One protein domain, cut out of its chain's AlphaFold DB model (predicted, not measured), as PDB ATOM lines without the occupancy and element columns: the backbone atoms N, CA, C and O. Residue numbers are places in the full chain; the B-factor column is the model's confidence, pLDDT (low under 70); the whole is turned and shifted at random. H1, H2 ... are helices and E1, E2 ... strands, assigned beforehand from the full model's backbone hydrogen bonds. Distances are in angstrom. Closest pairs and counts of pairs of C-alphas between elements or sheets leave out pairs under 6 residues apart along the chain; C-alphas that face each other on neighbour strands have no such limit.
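What this domain is: This is residues 231 to 355 of the 547 residues of an uncharacterized protein of Pseudoflavonifractor sp. 60 (UniProt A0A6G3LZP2). One strongly twisted, four-stranded sheet makes the long body, drawn out by the long hairpin of E3 and E4; H1 and H2 pack on one face of the sheet toward one end of it, and H3 grazes the sheet at the same end. At the other end of the long axis lie the turns of residues 271 to 278 and 313 to 320, which belong to two long stretches with no named element, residues 265 to 281 and 313 to 329, the second of which runs back along the body to H2; the loop between E1 and E2 reaches out sideways to Ile 252. The printed part has 125 residues, with three named helices and four named strands in the order H1, E1, E2, E3, E4, H2, H3; the sheet runs E1, E2, E4, E3 and is mixed. The class is mixed, helices and strands, with 62 residues, under half, in named elements. The whole is only just loose, close to compact, with a radius of gyration of the C-alphas of 16.8 A, and its outline is flat, with spans of 50 by 37 by 20 A.

Where its parts are: The longest strand by residues, E3, holds residues 282 to 293 and measures 31.6 A from first to last C-alpha. E4, residues 302 to 312, measures 31.9 A and ends with C-alpha 312 at (214.663, 171.183, 160.999). E2 holds residues 259 to 264 and measures 16.5 A, and E1 holds residues 241 to 247 and measures 19.0 A. H1, residues 231 to 237, begins with C-alpha 231 at (234.710, 186.053, 145.535) and is 10.1 A long. H2, residues 330 to 337, is also 10.1 A long. H3, residues 343 to 353, is 15.2 A long and ends with C-alpha 353 at (248.169, 181.627, 143.176).

How they stand to each other: In the sheet the inner strands E2 and E4 are parallel, their directions 27 degrees apart, with N 261 and O 303 within hydrogen-bond range at 2.8 A. E4 and E3 form an antiparallel hairpin at 157 degrees, with N 306 and O 288 at 3.0 A and N 302 and O 293 at 2.9 A. E1 and E2 form the other hairpin, antiparallel at 159 degrees, with N 262 and O 244 at 2.9 A. The edge strands E1 and E3 are apart. Two layers, helices on one face of a sheet, are made by H1 and H2 on this sheet. H1 has a height over the sheet of 8.9 A, lies only just over E2, on which 3 of its 7 C-alphas fall, and runs across the strands, at 84 degrees to E2 on the local plane. The closest C-alphas of H1 and E1 are those of Glu 231 and Tyr 242, 5.1 A apart. H2 is on the sheet too, its closest C-alpha to E3 being that of Pro 330, 6.4 A from that of Leu 291. H1 and H2 touch, the closest C-alphas being those of Leu 237 and Pro 330 at 5.5 A; they run opposite ways at a steep tilt of 61 degrees. H3 only grazes the sheet with residues 348 to 352; the closest C-alphas of H3 and E2 are those of Leu 351 and Tyr 259, 7.1 A apart. H2 and H3 are close but not clearly touching, at 7.6 A between the C-alphas of Tyr 337 and Arg 343. In H1, H2 and H3 every O i to N i+4 pair is within hydrogen-bond range.

The domain as a whole: The C-alphas farthest apart, those of Asp 315 and Pro 341, are 51.6 A apart. The printed part has no cut. The links E1 to E2, E2 to E3 and E4 to H2 are long. Residues 270 to 271 pair with 278 to 279, and residues 311 to 312 of E4 with 320 to 321, both antiparallel. The mean pLDDT of the printed part is 88.1; residues 249 to 255 and 326 to 327 are under 70.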
ATOM      1  N   GLU A 231     235.855 185.446 144.875       96.81
ATOM      2  CA  GLU A 231     234.710 186.053 145.535       96.81
ATOM      3  C   GLU A 231     233.645 186.511 144.529       96.81
ATOM      4  O   GLU A 231     232.492 186.081 144.616       96.81
ATOM      5  N   SER A 232     234.023 187.336 143.542       94.75
ATOM      6  CA  SER A 232     233.084 187.805 142.513       94.75
ATOM      7  C   SER A 232     232.568 186.647 141.654       94.75
ATOM      8  O   SER A 232     231.400 186.618 141.262       94.75
ATOM      9  N   PHE A 233     233.419 185.650 141.403       95.75
ATOM     10  CA  PHE A 233     233.075 184.457 140.643       95.75
ATOM     11  C   PHE A 233     232.049 183.569 141.364       95.75
ATOM     12  O   PHE A 233     231.052 183.180 140.751       95.75
ATOM     13  N   THR A 234     232.241 183.248 142.651       94.69
ATOM     14  CA  THR A 234     231.294 182.383 143.383       94.69
ATOM     15  C   THR A 234     229.947 183.057 143.606       94.69
ATOM     16  O   THR A 234     228.914 182.387 143.501       94.69
ATOM     17  N   ASP A 235     229.939 184.371 143.847       91.06
ATOM     18  CA  ASP A 235     228.707 185.157 143.953       91.06
ATOM     19  C   ASP A 235     227.951 185.198 142.615       91.06
ATOM     20  O   ASP A 235     226.755 184.885 142.550       91.06
ATOM     21  N   TYR A 236     228.668 185.457 141.515       90.75
ATOM     22  CA  TYR A 236     228.096 185.457 140.169       90.75
ATOM     23  C   TYR A 236     227.426 184.123 139.821       90.75
ATOM     24  O   TYR A 236     226.308 184.094 139.292       90.75
ATOM     25  N   LEU A 237     228.092 183.013 140.153       90.19
ATOM     26  CA  LEU A 237     227.549 181.673 139.952       90.19
ATOM     27  C   LEU A 237     226.367 181.356 140.874       90.19
ATOM     28  O   LEU A 237     225.631 180.427 140.564       90.19
ATOM     29  N   GLY A 238     226.162 182.099 141.965       88.75
ATOM     30  CA  GLY A 238     225.179 181.772 142.999       88.75
ATOM     31  C   GLY A 238     225.614 180.614 143.904       88.75
ATOM     32  O   GLY A 238     224.766 179.974 144.526       88.75
ATOM     33  N   ALA A 239     226.919 180.331 143.970       91.56
ATOM     34  CA  ALA A 239     227.485 179.309 144.849       91.56
ATOM     35  C   ALA A 239     227.532 179.772 146.320       91.56
ATOM     36  O   ALA A 239     227.541 178.936 147.220       91.56
ATOM     37  N   GLY A 240     227.508 181.086 146.557       92.38
ATOM     38  CA  GLY A 240     227.626 181.705 147.875       92.38
ATOM     39  C   GLY A 240     228.954 182.434 148.047       92.38
ATOM     40  O   GLY A 240     229.668 182.700 147.077       92.38
ATOM     41  N   SER A 241     229.290 182.755 149.290       95.31
ATOM     42  CA  SER A 241     230.546 183.415 149.633       95.31
ATOM     43  C   SER A 241     231.707 182.435 149.510       95.31
ATOM     44  O   SER A 241     231.673 181.348 150.087       95.31
ATOM     45  N   TYR A 242     232.741 182.819 148.770       96.81
ATOM     46  CA  TYR A 242     233.991 182.073 148.699       96.81
ATOM     47  C   TYR A 242     234.614 181.912 150.096       96.81
ATOM     48  O   TYR A 242     234.703 182.884 150.845       96.81
ATOM     49  N   LEU A 243     235.051 180.694 150.436       95.31
ATOM     50  CA  LEU A 243     235.784 180.419 151.676       95.31
ATOM     51  C   LEU A 243     237.264 180.166 151.396       95.31
ATOM     52  O   LEU A 243     238.137 180.885 151.876       95.31
ATOM     53  N   TYR A 244     237.544 179.112 150.637       95.62
ATOM     54  CA  TYR A 244     238.894 178.688 150.292       95.62
ATOM     55  C   TYR A 244     238.846 177.735 149.090       95.62
ATOM     56  O   TYR A 244     237.777 177.279 148.675       95.62
ATOM     57  N   HIS A 245     240.005 177.398 148.533       96.06
ATOM     58  CA  HIS A 245     240.121 176.284 147.600       96.06
ATOM     59  C   HIS A 245     241.463 175.573 147.761       96.06
ATOM     60  O   HIS A 245     242.451 176.158 148.203       96.06
ATOM     61  N   VAL A 246     241.480 174.302 147.383       93.19
ATOM     62  CA  VAL A 246     242.657 173.436 147.447       93.19
ATOM     63  C   VAL A 246     242.928 172.839 146.073       93.19
ATOM     64  O   VAL A 246     242.005 172.591 145.291       93.19
ATOM     65  N   ARG A 247     244.197 172.544 145.794       91.06
ATOM     66  CA  ARG A 247     244.580 171.650 144.701       91.06
ATOM     67  C   ARG A 247     244.624 170.228 145.248       91.06
ATOM     68  O   ARG A 247     245.471 169.923 146.089       91.06
ATOM     69  N   THR A 248     243.715 169.361 144.809       85.00
ATOM     70  CA  THR A 248     243.701 167.985 145.322       85.00
ATOM     71  C   THR A 248     244.892 167.207 144.767       85.00
ATOM     72  O   THR A 248     245.242 167.309 143.589       85.00
ATOM     73  N   LEU A 249     245.544 166.424 145.623       69.50
ATOM     74  CA  LEU A 249     246.579 165.477 145.204       69.50
ATOM     75  C   LEU A 249     245.932 164.165 144.730       69.50
ATOM     76  O   LEU A 249     244.875 163.821 145.264       69.50
ATOM     77  N   PRO A 250     246.557 163.421 143.796       63.88
ATOM     78  CA  PRO A 250     246.055 162.122 143.358       63.88
ATOM     79  C   PRO A 250     245.821 161.205 144.564       63.88
ATOM     80  O   PRO A 250     246.726 160.969 145.370       63.88
ATOM     81  N   GLY A 251     244.585 160.739 144.729       55.94
ATOM     82  CA  GLY A 251     244.206 159.866 145.837       55.94
ATOM     83  C   GLY A 251     244.619 158.405 145.619       55.94
ATOM     84  O   GLY A 251     244.975 157.997 144.519       55.94
ATOM     85  N   ILE A 252     244.472 157.582 146.666       50.34
ATOM     86  CA  ILE A 252     244.690 156.118 146.630       50.34
ATOM     87  C   ILE A 252     243.717 155.414 145.653       50.34
ATOM     88  O   ILE A 252     244.000 154.322 145.181       50.34
ATOM     89  N   HIS A 253     242.594 156.055 145.310       51.56
ATOM     90  CA  HIS A 253     241.582 155.539 144.377       51.56
ATOM     91  C   HIS A 253     241.683 156.120 142.955       51.56
ATOM     92  O   HIS A 253     240.668 156.189 142.271       51.56
ATOM     93  N   GLU A 254     242.860 156.598 142.528       54.66
ATOM     94  CA  GLU A 254     243.091 157.126 141.164       54.66
ATOM     95  C   GLU A 254     242.143 158.272 140.757       54.66
ATOM     96  O   GLU A 254     241.899 158.523 139.577       54.66
ATOM     97  N   THR A 255     241.594 159.002 141.731       61.81
ATOM     98  CA  THR A 255     240.774 160.179 141.437       61.81
ATOM     99  C   THR A 255     241.673 161.291 140.892       61.81
ATOM    100  O   THR A 255     242.691 161.605 141.521       61.81
ATOM    101  N   PRO A 256     241.340 161.875 139.725       71.12
ATOM    102  CA  PRO A 256     242.157 162.918 139.127       71.12
ATOM    103  C   PRO A 256     242.203 164.151 140.032       71.12
ATOM    104  O   PRO A 256     241.225 164.495 140.699       71.12
ATOM    105  N   SER A 257     243.357 164.816 140.049       85.94
ATOM    106  CA  SER A 257     243.536 166.098 140.726       85.94
ATOM    107  C   SER A 257     242.563 167.143 140.175       85.94
ATOM    108  O   SER A 257     242.339 167.209 138.968       85.94
ATOM    109  N   VAL A 258     242.008 167.976 141.053       91.06
ATOM    110  CA  VAL A 258     241.060 169.044 140.715       91.06
ATOM    111  C   VAL A 258     241.382 170.313 141.503       91.06
ATOM    112  O   VAL A 258     241.977 170.250 142.585       91.06
ATOM    113  N   TYR A 259     240.926 171.461 141.004       93.88
ATOM    114  CA  TYR A 259     240.740 172.648 141.840       93.88
ATOM    115  C   TYR A 259     239.437 172.488 142.612       93.88
ATOM    116  O   TYR A 259     238.360 172.631 142.033       93.88
ATOM    117  N   LYS A 260     239.517 172.167 143.907       93.94
ATOM    118  CA  LYS A 260     238.336 172.033 144.764       93.94
ATOM    119  C   LYS A 260     238.102 173.335 145.515       93.94
ATOM    120  O   LYS A 260     238.779 173.614 146.501       93.94
ATOM    121  N   LEU A 261     237.148 174.116 145.029       96.56
ATOM    122  CA  LEU A 261     236.711 175.374 145.616       96.56
ATOM    123  C   LEU A 261     235.527 175.141 146.550       96.56
ATOM    124  O   LEU A 261     234.576 174.457 146.179       96.56
ATOM    125  N   THR A 262     235.567 175.741 147.735       96.62
ATOM    126  CA  THR A 262     234.487 175.687 148.723       96.62
ATOM    127  C   THR A 262     233.870 177.076 148.877       96.62
ATOM    128  O   THR A 262     234.571 178.056 149.143       96.62
ATOM    129  N   ALA A 263     232.553 177.157 148.706       96.75
ATOM    130  CA  ALA A 263     231.760 178.365 148.921       96.75
ATOM    131  C   ALA A 263     230.582 178.063 149.851       96.75
ATOM    132  O   ALA A 263     230.082 176.939 149.862       96.75
ATOM    133  N   ARG A 264     230.127 179.057 150.616       95.31
ATOM    134  CA  ARG A 264     229.065 178.898 151.612       95.31
ATOM    135  C   ARG A 264     227.898 179.841 151.378       95.31
ATOM    136  O   ARG A 264     228.065 181.046 151.199       95.31
ATOM    137  N   ILE A 265     226.699 179.282 151.455       93.50
ATOM    138  CA  ILE A 265     225.468 180.034 151.662       93.50
ATOM    139  C   ILE A 265     225.332 180.309 153.155       93.50
ATOM    140  O   ILE A 265     225.344 179.384 153.964       93.50
ATOM    141  N   TYR A 266     225.177 181.576 153.518       90.38
ATOM    142  CA  TYR A 266     224.851 181.971 154.882       90.38
ATOM    143  C   TYR A 266     223.339 182.130 155.050       90.38
ATOM    144  O   TYR A 266     222.624 182.487 154.115       90.38
ATOM    145  N   GLY A 267     222.859 181.863 156.259       89.00
ATOM    146  CA  GLY A 267     221.468 182.039 156.646       89.00
ATOM    147  C   GLY A 267     221.273 181.634 158.099       89.00
ATOM    148  O   GLY A 267     221.925 180.707 158.578       89.00
ATOM    149  N   GLU A 268     220.393 182.341 158.801       90.50
ATOM    150  CA  GLU A 268     220.029 182.043 160.196       90.50
ATOM    151  C   GLU A 268     218.741 181.218 160.301       90.50
ATOM    152  O   GLU A 268     218.359 180.781 161.388       90.50
ATOM    153  N   SER A 269     218.072 180.996 159.169       93.38
ATOM    154  CA  SER A 269     216.838 180.237 159.082       93.38
ATOM    155  C   SER A 269     216.701 179.499 157.753       93.38
ATOM    156  O   SER A 269     217.389 179.794 156.771       93.38
ATOM    157  N   GLY A 270     215.795 178.523 157.736       91.81
ATOM    158  CA  GLY A 270     215.357 177.815 156.540       91.81
ATOM    159  C   GLY A 270     213.837 177.782 156.428       91.81
ATOM    160  O   GLY A 270     213.129 178.026 157.402       91.81
ATOM    161  N   ILE A 271     213.327 177.469 155.239       88.94
ATOM    162  CA  ILE A 271     211.880 177.371 154.981       88.94
ATOM    163  C   ILE A 271     211.491 175.898 154.864       88.94
ATOM    164  O   ILE A 271     212.089 175.162 154.076       88.94
ATOM    165  N   CYS A 272     210.476 175.472 155.618       86.44
ATOM    166  CA  CYS A 272     209.945 174.115 155.513       86.44
ATOM    167  C   CYS A 272     209.289 173.890 154.140       86.44
ATOM    168  O   CYS A 272     208.423 174.678 153.746       86.44
ATOM    169  N   PRO A 273     209.627 172.813 153.408       81.81
ATOM    170  CA  PRO A 273     209.025 172.546 152.104       81.81
ATOM    171  C   PRO A 273     207.535 172.174 152.188       81.81
ATOM    172  O   PRO A 273     206.816 172.395 151.216       81.81
ATOM    173  N   ILE A 274     207.070 171.656 153.333       83.75
ATOM    174  CA  ILE A 274     205.682 171.215 153.540       83.75
ATOM    175  C   ILE A 274     204.809 172.370 154.037       83.75
ATOM    176  O   ILE A 274     203.932 172.833 153.311       83.75
ATOM    177  N   CYS A 275     205.052 172.876 155.251       86.25
ATOM    178  CA  CYS A 275     204.193 173.904 155.856       86.25
ATOM    179  C   CYS A 275     204.580 175.345 155.508       86.25
ATOM    180  O   CYS A 275     203.882 176.271 155.911       86.25
ATOM    181  N   ARG A 276     205.694 175.551 154.787       85.19
ATOM    182  CA  ARG A 276     206.213 176.868 154.367       85.19
ATOM    183  C   ARG A 276     206.598 177.822 155.505       85.19
ATOM    184  O   ARG A 276     206.945 178.967 155.233       85.19
ATOM    185  N   GLN A 277     206.601 177.351 156.751       88.00
ATOM    186  CA  GLN A 277     207.042 178.131 157.907       88.00
ATOM    187  C   GLN A 277     208.568 178.249 157.958       88.00
ATOM    188  O   GLN A 277     209.297 177.321 157.586       88.00
ATOM    189  N   GLU A 278     209.041 179.393 158.446       91.88
ATOM    190  CA  GLU A 278     210.451 179.623 158.757       91.88
ATOM    191  C   GLU A 278     210.847 178.822 160.008       91.88
ATOM    192  O   GLU A 278     210.143 178.820 161.018       91.88
ATOM    193  N   THR A 279     212.003 178.162 159.964       92.25
ATOM    194  CA  THR A 279     212.615 177.492 161.114       92.25
ATOM    195  C   THR A 279     214.036 177.989 161.341       92.25
ATOM    196  O   THR A 279     214.795 178.214 160.402       92.25
ATOM    197  N   ARG A 280     214.406 178.123 162.616       93.31
ATOM    198  CA  ARG A 280     215.747 178.518 163.080       93.31
ATOM    199  C   ARG A 280     216.466 177.399 163.823       93.31
ATOM    200  O   ARG A 280     217.544 177.608 164.375       93.31
ATOM    201  N   ARG A 281     215.875 176.201 163.856       90.81
ATOM    202  CA  ARG A 281     216.464 175.038 164.522       90.81
ATOM    203  C   ARG A 281     217.571 174.464 163.646       90.81
ATOM    204  O   ARG A 281     217.318 173.578 162.836       90.81
ATOM    205  N   PHE A 282     218.765 175.028 163.785       90.94
ATOM    206  CA  PHE A 282     219.963 174.577 163.089       90.94
ATOM    207  C   PHE A 282     220.283 173.120 163.434       90.94
ATOM    208  O   PHE A 282     220.127 172.704 164.582       90.94
ATOM    209  N   ASP A 283     220.741 172.377 162.434       89.94
ATOM    210  CA  ASP A 283     221.187 170.994 162.568       89.94
ATOM    211  C   ASP A 283     222.685 170.881 162.272       89.94
ATOM    212  O   ASP A 283     223.511 170.694 163.162       89.94
ATOM    213  N   CYS A 284     223.058 171.072 161.007       90.88
ATOM    214  CA  CYS A 284     224.439 170.974 160.555       90.88
ATOM    215  C   CYS A 284     224.686 171.836 159.313       90.88
ATOM    216  O   CYS A 284     223.769 172.428 158.748       90.88
ATOM    217  N   ILE A 285     225.938 171.898 158.855       93.38
ATOM    218  CA  ILE A 285     226.270 172.433 157.532       93.38
ATOM    219  C   ILE A 285     226.440 171.255 156.577       93.38
ATOM    220  O   ILE A 285     227.382 170.464 156.691       93.38
ATOM    221  N   MET A 286     225.549 171.153 155.598       90.69
ATOM    222  CA  MET A 286     225.672 170.186 154.513       90.69
ATOM    223  C   MET A 286     226.465 170.771 153.350       90.69
ATOM    224  O   MET A 286     226.605 171.981 153.235       90.69
ATOM    225  N   ALA A 287     227.006 169.910 152.489       90.38
ATOM    226  CA  ALA A 287     227.686 170.365 151.294       90.38
ATOM    227  C   ALA A 287     227.384 169.463 150.121       90.38
ATOM    228  O   ALA A 287     227.250 168.245 150.264       90.38
ATOM    229  N   PHE A 288     227.307 170.099 148.967       88.56
ATOM    230  CA  PHE A 288     226.847 169.506 147.733       88.56
ATOM    231  C   PHE A 288     227.855 169.775 146.625       88.56
ATOM    232  O   PHE A 288     228.522 170.814 146.607       88.56
ATOM    233  N   ASN A 289     227.928 168.851 145.669       90.31
ATOM    234  CA  ASN A 289     228.570 169.133 144.394       90.31
ATOM    235  C   ASN A 289     227.731 170.188 143.660       90.31
ATOM    236  O   ASN A 289     226.620 169.891 143.216       90.31
ATOM    237  N   TYR A 290     228.247 171.410 143.567       91.12
ATOM    238  CA  TYR A 290     227.550 172.520 142.926       91.12
ATOM    239  C   TYR A 290     227.865 172.596 141.433       91.12
ATOM    240  O   TYR A 290     226.980 172.805 140.598       91.12
ATOM    241  N   LEU A 291     229.139 172.418 141.087       90.81
ATOM    242  CA  LEU A 291     229.616 172.494 139.717       90.81
ATOM    243  C   LEU A 291     230.879 171.661 139.549       90.81
ATOM    244  O   LEU A 291     231.841 171.825 140.287       90.81
ATOM    245  N   GLU A 292     230.901 170.864 138.491       91.88
ATOM    246  CA  GLU A 292     232.098 170.207 137.989       91.88
ATOM    247  C   GLU A 292     232.243 170.553 136.509       91.88
ATOM    248  O   GLU A 292     231.300 170.380 135.721       91.88
ATOM    249  N   SER A 293     233.386 171.128 136.131       90.50
ATOM    250  CA  SER A 293     233.603 171.589 134.762       90.50
ATOM    251  C   SER A 293     235.087 171.688 134.403       90.50
ATOM    252  O   SER A 293     235.881 172.146 135.227       90.50
ATOM    253  N   PRO A 294     235.487 171.316 133.171       91.12
ATOM    254  CA  PRO A 294     236.807 171.671 132.669       91.12
ATOM    255  C   PRO A 294     236.919 173.194 132.515       91.12
ATOM    256  O   PRO A 294     235.969 173.851 132.080       91.12
ATOM    257  N   LEU A 295     238.089 173.748 132.830       89.12
ATOM    258  CA  LEU A 295     238.404 175.151 132.564       89.12
ATOM    259  C   LEU A 295     239.293 175.262 131.317       89.12
ATOM    260  O   LEU A 295     240.268 174.519 131.203       89.12
ATOM    261  N   PRO A 296     238.987 176.169 130.370       88.38
ATOM    262  CA  PRO A 296     239.856 176.411 129.223       88.38
ATOM    263  C   PRO A 296     241.281 176.764 129.666       88.38
ATOM    264  O   PRO A 296     241.463 177.643 130.503       88.38
ATOM    265  N   GLY A 297     242.279 176.076 129.109       86.19
ATOM    266  CA  GLY A 297     243.694 176.308 129.422       86.19
ATOM    267  C   GLY A 297     244.182 175.722 130.753       86.19
ATOM    268  O   GLY A 297     245.379 175.781 131.014       86.19
ATOM    269  N   ALA A 298     243.306 175.131 131.570       87.56
ATOM    270  CA  ALA A 298     243.692 174.482 132.819       87.56
ATOM    271  C   ALA A 298     244.034 173.001 132.607       87.56
ATOM    272  O   ALA A 298     243.350 172.292 131.867       87.56
ATOM    273  N   GLU A 299     245.055 172.512 133.315       87.31
ATOM    274  CA  GLU A 299     245.379 171.078 133.363       87.31
ATOM    275  C   GLU A 299     244.388 170.288 134.231       87.31
ATOM    276  O   GLU A 299     244.156 169.104 133.992       87.31
ATOM    277  N   LEU A 300     243.802 170.944 135.239       90.31
ATOM    278  CA  LEU A 300     242.889 170.341 136.206       90.31
ATOM    279  C   LEU A 300     241.467 170.895 136.031       90.31
ATOM    280  O   LEU A 300     241.302 172.095 135.786       90.31
ATOM    281  N   PRO A 301     240.418 170.069 136.192       91.88
ATOM    282  CA  PRO A 301     239.050 170.563 136.201       91.88
ATOM    283  C   PRO A 301     238.754 171.347 137.488       91.88
ATOM    284  O   PRO A 301     239.383 171.153 138.533       91.88
ATOM    285  N   LEU A 302     237.750 172.218 137.407       94.19
ATOM    286  CA  LEU A 302     237.198 172.944 138.542       94.19
ATOM    287  C   LEU A 302     236.053 172.148 139.163       94.19
ATOM    288  O   LEU A 302     235.118 171.735 138.472       94.19
ATOM    289  N   TYR A 303     236.107 172.010 140.482       94.06
ATOM    290  CA  TYR A 303     235.071 171.417 141.307       94.06
ATOM    291  C   TYR A 303     234.647 172.417 142.383       94.06
ATOM    292  O   TYR A 303     235.446 172.785 143.240       94.06
ATOM    293  N   ILE A 304     233.388 172.849 142.369       95.25
ATOM    294  CA  ILE A 304     232.828 173.749 143.380       95.25
ATOM    295  C   ILE A 304     231.951 172.939 144.329       95.25
ATOM    296  O   ILE A 304     230.949 172.344 143.928       95.25
ATOM    297  N   THR A 305     232.321 172.956 145.602       94.56
ATOM    298  CA  THR A 305     231.511 172.475 146.719       94.56
ATOM    299  C   THR A 305     230.735 173.653 147.294       94.56
ATOM    300  O   THR A 305     231.337 174.646 147.701       94.56
ATOM    301  N   GLN A 306     229.409 173.545 147.331       94.69
ATOM    302  CA  GLN A 306     228.555 174.524 148.002       94.69
ATOM    303  C   GLN A 306     228.154 173.992 149.370       94.69
ATOM    304  O   GLN A 306     227.544 172.928 149.461       94.69
ATOM    305  N   GLU A 307     228.462 174.752 150.410       95.31
ATOM    306  CA  GLU A 307     228.047 174.509 151.783       95.31
ATOM    307  C   GLU A 307     226.769 175.283 152.103       95.31
ATOM    308  O   GLU A 307     226.660 176.472 151.799       95.31
ATOM    309  N   VAL A 308     225.801 174.618 152.728       94.31
ATOM    310  CA  VAL A 308     224.497 175.193 153.067       94.31
ATOM    311  C   VAL A 308     224.112 174.765 154.487       94.31
ATOM    312  O   VAL A 308     224.168 173.567 154.787       94.31
ATOM    313  N   PRO A 309     223.718 175.699 155.370       94.75
ATOM    314  CA  PRO A 309     223.194 175.350 156.679       94.75
ATOM    315  C   PRO A 309     221.844 174.644 156.529       94.75
ATOM    316  O   PRO A 309     220.989 175.048 155.738       94.75
ATOM    317  N   LEU A 310     221.681 173.577 157.297       93.81
ATOM    318  CA  LEU A 310     220.482 172.767 157.372       93.81
ATOM    319  C   LEU A 310     219.724 173.097 158.657       93.81
ATOM    320  O   LEU A 310     220.322 173.228 159.728       93.81
ATOM    321  N   PHE A 311     218.403 173.186 158.542       93.81
ATOM    322  CA  PHE A 311     217.488 173.414 159.651       93.81
ATOM    323  C   PHE A 311     216.376 172.361 159.656       93.81
ATOM    324  O   PHE A 311     216.018 171.827 158.605       93.81
ATOM    325  N   HIS A 312     215.787 172.111 160.829       90.81
ATOM    326  CA  HIS A 312     214.663 171.183 160.999       90.81
ATOM    327  C   HIS A 312     213.361 171.902 161.311       90.81
ATOM    328  O   HIS A 312     213.314 172.795 162.160       90.81
ATOM    329  N   CYS A 313     212.274 171.479 160.671       88.75
ATOM    330  CA  CYS A 313     210.936 171.913 161.049       88.75
ATOM    331  C   CYS A 313     210.483 171.148 162.309       88.75
ATOM    332  O   CYS A 313     210.565 169.920 162.315       88.75
ATOM    333  N   PRO A 314     209.988 171.820 163.367       87.38
ATOM    334  CA  PRO A 314     209.474 171.139 164.558       87.38
ATOM    335  C   PRO A 314     208.326 170.166 164.259       87.38
ATOM    336  O   PRO A 314     208.283 169.087 164.844       87.38
ATOM    337  N   ASP A 315     207.450 170.529 163.319       89.31
ATOM    338  CA  ASP A 315     206.269 169.739 162.943       89.31
ATOM    339  C   ASP A 315     206.570 168.694 161.854       89.31
ATOM    340  O   ASP A 315     205.815 167.744 161.667       89.31
ATOM    341  N   HIS A 316     207.687 168.856 161.137       87.88
ATOM    342  CA  HIS A 316     208.115 167.986 160.040       87.88
ATOM    343  C   HIS A 316     209.603 167.647 160.205       87.88
ATOM    344  O   HIS A 316     210.452 168.097 159.436       87.88
ATOM    345  N   SER A 317     209.927 166.870 161.240       79.62
ATOM    346  CA  SER A 317     211.305 166.587 161.683       79.62
ATOM    347  C   SER A 317     212.168 165.804 160.688       79.62
ATOM    348  O   SER A 317     213.382 165.730 160.859       79.62
ATOM    349  N   HIS A 318     211.563 165.207 159.660       83.38
ATOM    350  CA  HIS A 318     212.281 164.506 158.594       83.38
ATOM    351  C   HIS A 318     212.629 165.412 157.406       83.38
ATOM    352  O   HIS A 318     213.398 165.001 156.537       83.38
ATOM    353  N   GLU A 319     212.082 166.629 157.356       85.31
ATOM    354  CA  GLU A 319     212.244 167.527 156.218       85.31
ATOM    355  C   GLU A 319     213.427 168.471 156.386       85.31
ATOM    356  O   GLU A 319     213.575 169.181 157.384       85.31
ATOM    357  N   TRP A 320     214.239 168.533 155.338       88.12
ATOM    358  CA  TRP A 320     215.392 169.413 155.273       88.12
ATOM    359  C   TRP A 320     214.980 170.827 154.880       88.12
ATOM    360  O   TRP A 320     214.492 171.068 153.773       88.12
ATOM    361  N   CYS A 321     215.202 171.772 155.789       91.56
ATOM    362  CA  CYS A 321     214.912 173.180 155.563       91.56
ATOM    363  C   CYS A 321     216.219 173.919 155.256       91.56
ATOM    364  O   CYS A 321     217.178 173.845 156.024       91.56
ATOM    365  N   PHE A 322     216.252 174.658 154.148       90.00
ATOM    366  CA  PHE A 322     217.418 175.427 153.707       90.00
ATOM    367  C   PHE A 322     217.089 176.922 153.653       90.00
ATOM    368  O   PHE A 322     215.915 177.272 153.464       90.00
ATOM    369  N   PRO A 323     218.094 177.808 153.760       89.19
ATOM    370  CA  PRO A 323     217.915 179.217 153.458       89.19
ATOM    371  C   PRO A 323     217.370 179.418 152.039       89.19
ATOM    372  O   PRO A 323     217.727 178.663 151.124       89.19
ATOM    373  N   PRO A 324     216.539 180.446 151.812       80.06
ATOM    374  CA  PRO A 324     216.105 180.796 150.471       80.06
ATOM    375  C   PRO A 324     217.319 181.200 149.628       80.06
ATOM    376  O   PRO A 324     218.008 182.173 149.924       80.06
ATOM    377  N   THR A 325     217.583 180.449 148.559       71.69
ATOM    378  CA  THR A 325     218.683 180.720 147.627       71.69
ATOM    379  C   THR A 325     218.150 181.010 146.224       71.69
ATOM    380  O   THR A 325     217.186 180.378 145.772       71.69
ATOM    381  N   PRO A 326     218.745 181.970 145.493       66.50
ATOM    382  CA  PRO A 326     218.366 182.227 144.112       66.50
ATOM    383  C   PRO A 326     218.696 181.010 143.238       66.50
ATOM    384  O   PRO A 326     219.801 180.471 143.277       66.50
ATOM    385  N   ARG A 327     217.742 180.580 142.404       65.75
ATOM    386  CA  ARG A 327     217.954 179.459 141.475       65.75
ATOM    387  C   ARG A 327     218.813 179.906 140.291       65.75
ATOM    388  O   ARG A 327     218.289 180.453 139.323       65.75
ATOM    389  N   VAL A 328     220.111 179.623 140.341       73.25
ATOM    390  CA  VAL A 328     221.053 179.840 139.229       73.25
ATOM    391  C   VAL A 328     221.371 178.507 138.546       73.25
ATOM    392  O   VAL A 328     221.454 177.472 139.201       73.25
ATOM    393  N   ASN A 329     221.528 178.505 137.216       76.75
ATOM    394  CA  ASN A 329     222.104 177.364 136.499       76.75
ATOM    395  C   ASN A 329     223.629 177.558 136.420       76.75
ATOM    396  O   ASN A 329     224.080 178.347 135.580       76.75
ATOM    397  N   PRO A 330     224.429 176.846 137.233       82.25
ATOM    398  CA  PRO A 330     225.857 177.125 137.357       82.25
ATOM    399  C   PRO A 330     226.640 176.838 136.074       82.25
ATOM    400  O   PRO A 330     227.578 177.560 135.756       82.25
ATOM    401  N   LYS A 331     226.227 175.851 135.266       82.19
ATOM    402  CA  LYS A 331     226.877 175.555 133.975       82.19
ATOM    403  C   LYS A 331     226.642 176.664 132.950       82.19
ATOM    404  O   LYS A 331     227.552 177.035 132.212       82.19
ATOM    405  N   ALA A 332     225.418 177.192 132.893       78.50
ATOM    406  CA  ALA A 332     225.088 178.303 132.005       78.50
ATOM    407  C   ALA A 332     225.780 179.601 132.450       78.50
ATOM    408  O   ALA A 332     226.325 180.311 131.604       78.50
ATOM    409  N   ALA A 333     225.805 179.864 133.760       84.00
ATOM    410  CA  ALA A 333     226.501 181.004 134.345       84.00
ATOM    411  C   ALA A 333     228.013 180.924 134.087       84.00
ATOM    412  O   ALA A 333     228.575 181.880 133.563       84.00
ATOM    413  N   LEU A 334     228.656 179.769 134.304       88.94
ATOM    414  CA  LEU A 334     230.073 179.570 133.980       88.94
ATOM    415  C   LEU A 334     230.354 179.828 132.496       88.94
ATOM    416  O   LEU A 334     231.273 180.568 132.155       88.94
ATOM    417  N   LYS A 335     229.537 179.264 131.594       86.00
ATOM    418  CA  LYS A 335     229.694 179.495 130.152       86.00
ATOM    419  C   LYS A 335     229.586 180.977 129.802       86.00
ATOM    420  O   LYS A 335     230.277 181.423 128.896       86.00
ATOM    421  N   HIS A 336     228.694 181.716 130.456       86.19
ATOM    422  CA  HIS A 336     228.548 183.150 130.235       86.19
ATOM    423  C   HIS A 336     229.740 183.933 130.793       86.19
ATOM    424  O   HIS A 336     230.311 184.738 130.066       86.19
ATOM    425  N   TYR A 337     230.164 183.622 132.018       90.44
ATOM    426  CA  TYR A 337     231.331 184.215 132.668       90.44
ATOM    427  C   TYR A 337     232.593 184.077 131.808       90.44
ATOM    428  O   TYR A 337     233.313 185.042 131.604       90.44
ATOM    429  N   LEU A 338     232.833 182.900 131.223       91.50
ATOM    430  CA  LEU A 338     234.030 182.627 130.421       91.50
ATOM    431  C   LEU A 338     233.987 183.183 128.982       91.50
ATOM    432  O   LEU A 338     234.952 183.003 128.246       91.50
ATOM    433  N   LYS A 339     232.888 183.814 128.540       89.06
ATOM    434  CA  LYS A 339     232.811 184.391 127.181       89.06
ATOM    435  C   LYS A 339     233.656 185.647 127.012       89.06
ATOM    436  O   LYS A 339     234.026 185.956 125.881       89.06
ATOM    437  N   GLU A 340     233.889 186.400 128.084       86.00
ATOM    438  CA  GLU A 340     234.675 187.625 127.981       86.00
ATOM    439  C   GLU A 340     236.168 187.289 127.824       86.00
ATOM    440  O   GLU A 340     236.685 186.447 128.566       86.00
ATOM    441  N   PRO A 341     236.870 187.919 126.864       88.44
ATOM    442  CA  PRO A 341     238.284 187.641 126.615       88.44
ATOM    443  C   PRO A 341     239.158 187.809 127.866       88.44
ATOM    444  O   PRO A 341     239.007 188.784 128.599       88.44
ATOM    445  N   GLY A 342     240.098 186.885 128.095       90.81
ATOM    446  CA  GLY A 342     241.083 186.960 129.183       90.81
ATOM    447  C   GLY A 342     240.591 186.483 130.556       90.81
ATOM    448  O   GLY A 342     241.389 186.351 131.485       90.81
ATOM    449  N   ARG A 343     239.287 186.212 130.722       92.94
ATOM    450  CA  ARG A 343     238.736 185.791 132.021       92.94
ATOM    451  C   ARG A 343     239.109 184.378 132.425       92.94
ATOM    452  O   ARG A 343     239.258 184.126 133.617       92.94
ATOM    453  N   ALA A 344     239.208 183.459 131.468       93.62
ATOM    454  CA  ALA A 344     239.584 182.080 131.763       93.62
ATOM    455  C   ALA A 344     241.009 182.036 132.332       93.62
ATOM    456  O   ALA A 344     241.241 181.412 133.365       93.62
ATOM    457  N   GLU A 345     241.921 182.780 131.706       95.25
ATOM    458  CA  GLU A 345     243.307 182.926 132.135       95.25
ATOM    459  C   GLU A 345     243.403 183.602 133.509       95.25
ATOM    460  O   GLU A 345     244.082 183.087 134.394       95.25
ATOM    461  N   ALA A 346     242.671 184.701 133.727       95.56
ATOM    462  CA  ALA A 346     242.663 185.403 135.012       95.56
ATOM    463  C   ALA A 346     242.062 184.556 136.153       95.56
ATOM    464  O   ALA A 346     242.563 184.580 137.277       95.56
ATOM    465  N   LEU A 347     241.011 183.770 135.881       96.25
ATOM    466  CA  LEU A 347     240.450 182.840 136.865       96.25
ATOM    467  C   LEU A 347     241.445 181.722 137.198       96.25
ATOM    468  O   LEU A 347     241.608 181.381 138.367       96.25
ATOM    469  N   LEU A 348     242.129 181.169 136.193       95.38
ATOM    470  CA  LEU A 348     243.162 180.160 136.414       95.38
ATOM    471  C   LEU A 348     244.329 180.728 137.236       95.38
ATOM    472  O   LEU A 348     244.790 180.077 138.166       95.38
ATOM    473  N   GLU A 349     244.753 181.964 136.973       95.56
ATOM    474  CA  GLU A 349     245.777 182.654 137.767       95.56
ATOM    475  C   GLU A 349     245.361 182.804 139.241       95.56
ATOM    476  O   GLU A 349     246.187 182.596 140.133       95.56
ATOM    477  N   GLN A 350     244.085 183.107 139.516       96.19
ATOM    478  CA  GLN A 350     243.547 183.120 140.881       96.19
ATOM    479  C   GLN A 350     243.622 181.730 141.534       96.19
ATOM    480  O   GLN A 350     244.056 181.630 142.682       96.19
ATOM    481  N   LEU A 351     243.238 180.675 140.807       95.50
ATOM    482  CA  LEU A 351     243.250 179.292 141.300       95.50
ATOM    483  C   LEU A 351     244.671 178.763 141.561       95.50
ATOM    484  O   LEU A 351     244.899 178.046 142.527       95.50
ATOM    485  N   GLU A 352     245.647 179.129 140.733       93.38
ATOM    486  CA  GLU A 352     247.041 178.715 140.935       93.38
ATOM    487  C   GLU A 352     247.693 179.465 142.102       93.38
ATOM    488  O   GLU A 352     248.403 178.878 142.917       93.38
ATOM    489  N   ARG A 353     247.465 180.781 142.199       95.00
ATOM    490  CA  ARG A 353     248.169 181.627 143.176       95.00
ATOM    491  C   ARG A 353     247.628 181.525 144.591       95.00
ATOM    492  O   ARG A 353     248.386 181.739 145.532       95.00
ATOM    493  N   ARG A 354     246.322 181.305 144.740       94.75
ATOM    494  CA  ARG A 354     245.630 181.412 146.034       94.75
ATOM    495  C   ARG A 354     245.249 180.055 146.621       94.75
ATOM    496  O   ARG A 354     244.556 180.041 147.635       94.75
ATOM    497  N   ALA A 355     245.655 178.946 146.001       93.19
ATOM    498  CA  ALA A 355     245.399 177.617 146.543       93.19
ATOM    499  C   ALA A 355     246.042 177.484 147.927       93.19
ATOM    500  O   ALA A 355     247.204 177.843 148.129       93.19
TER     501      ALA A 355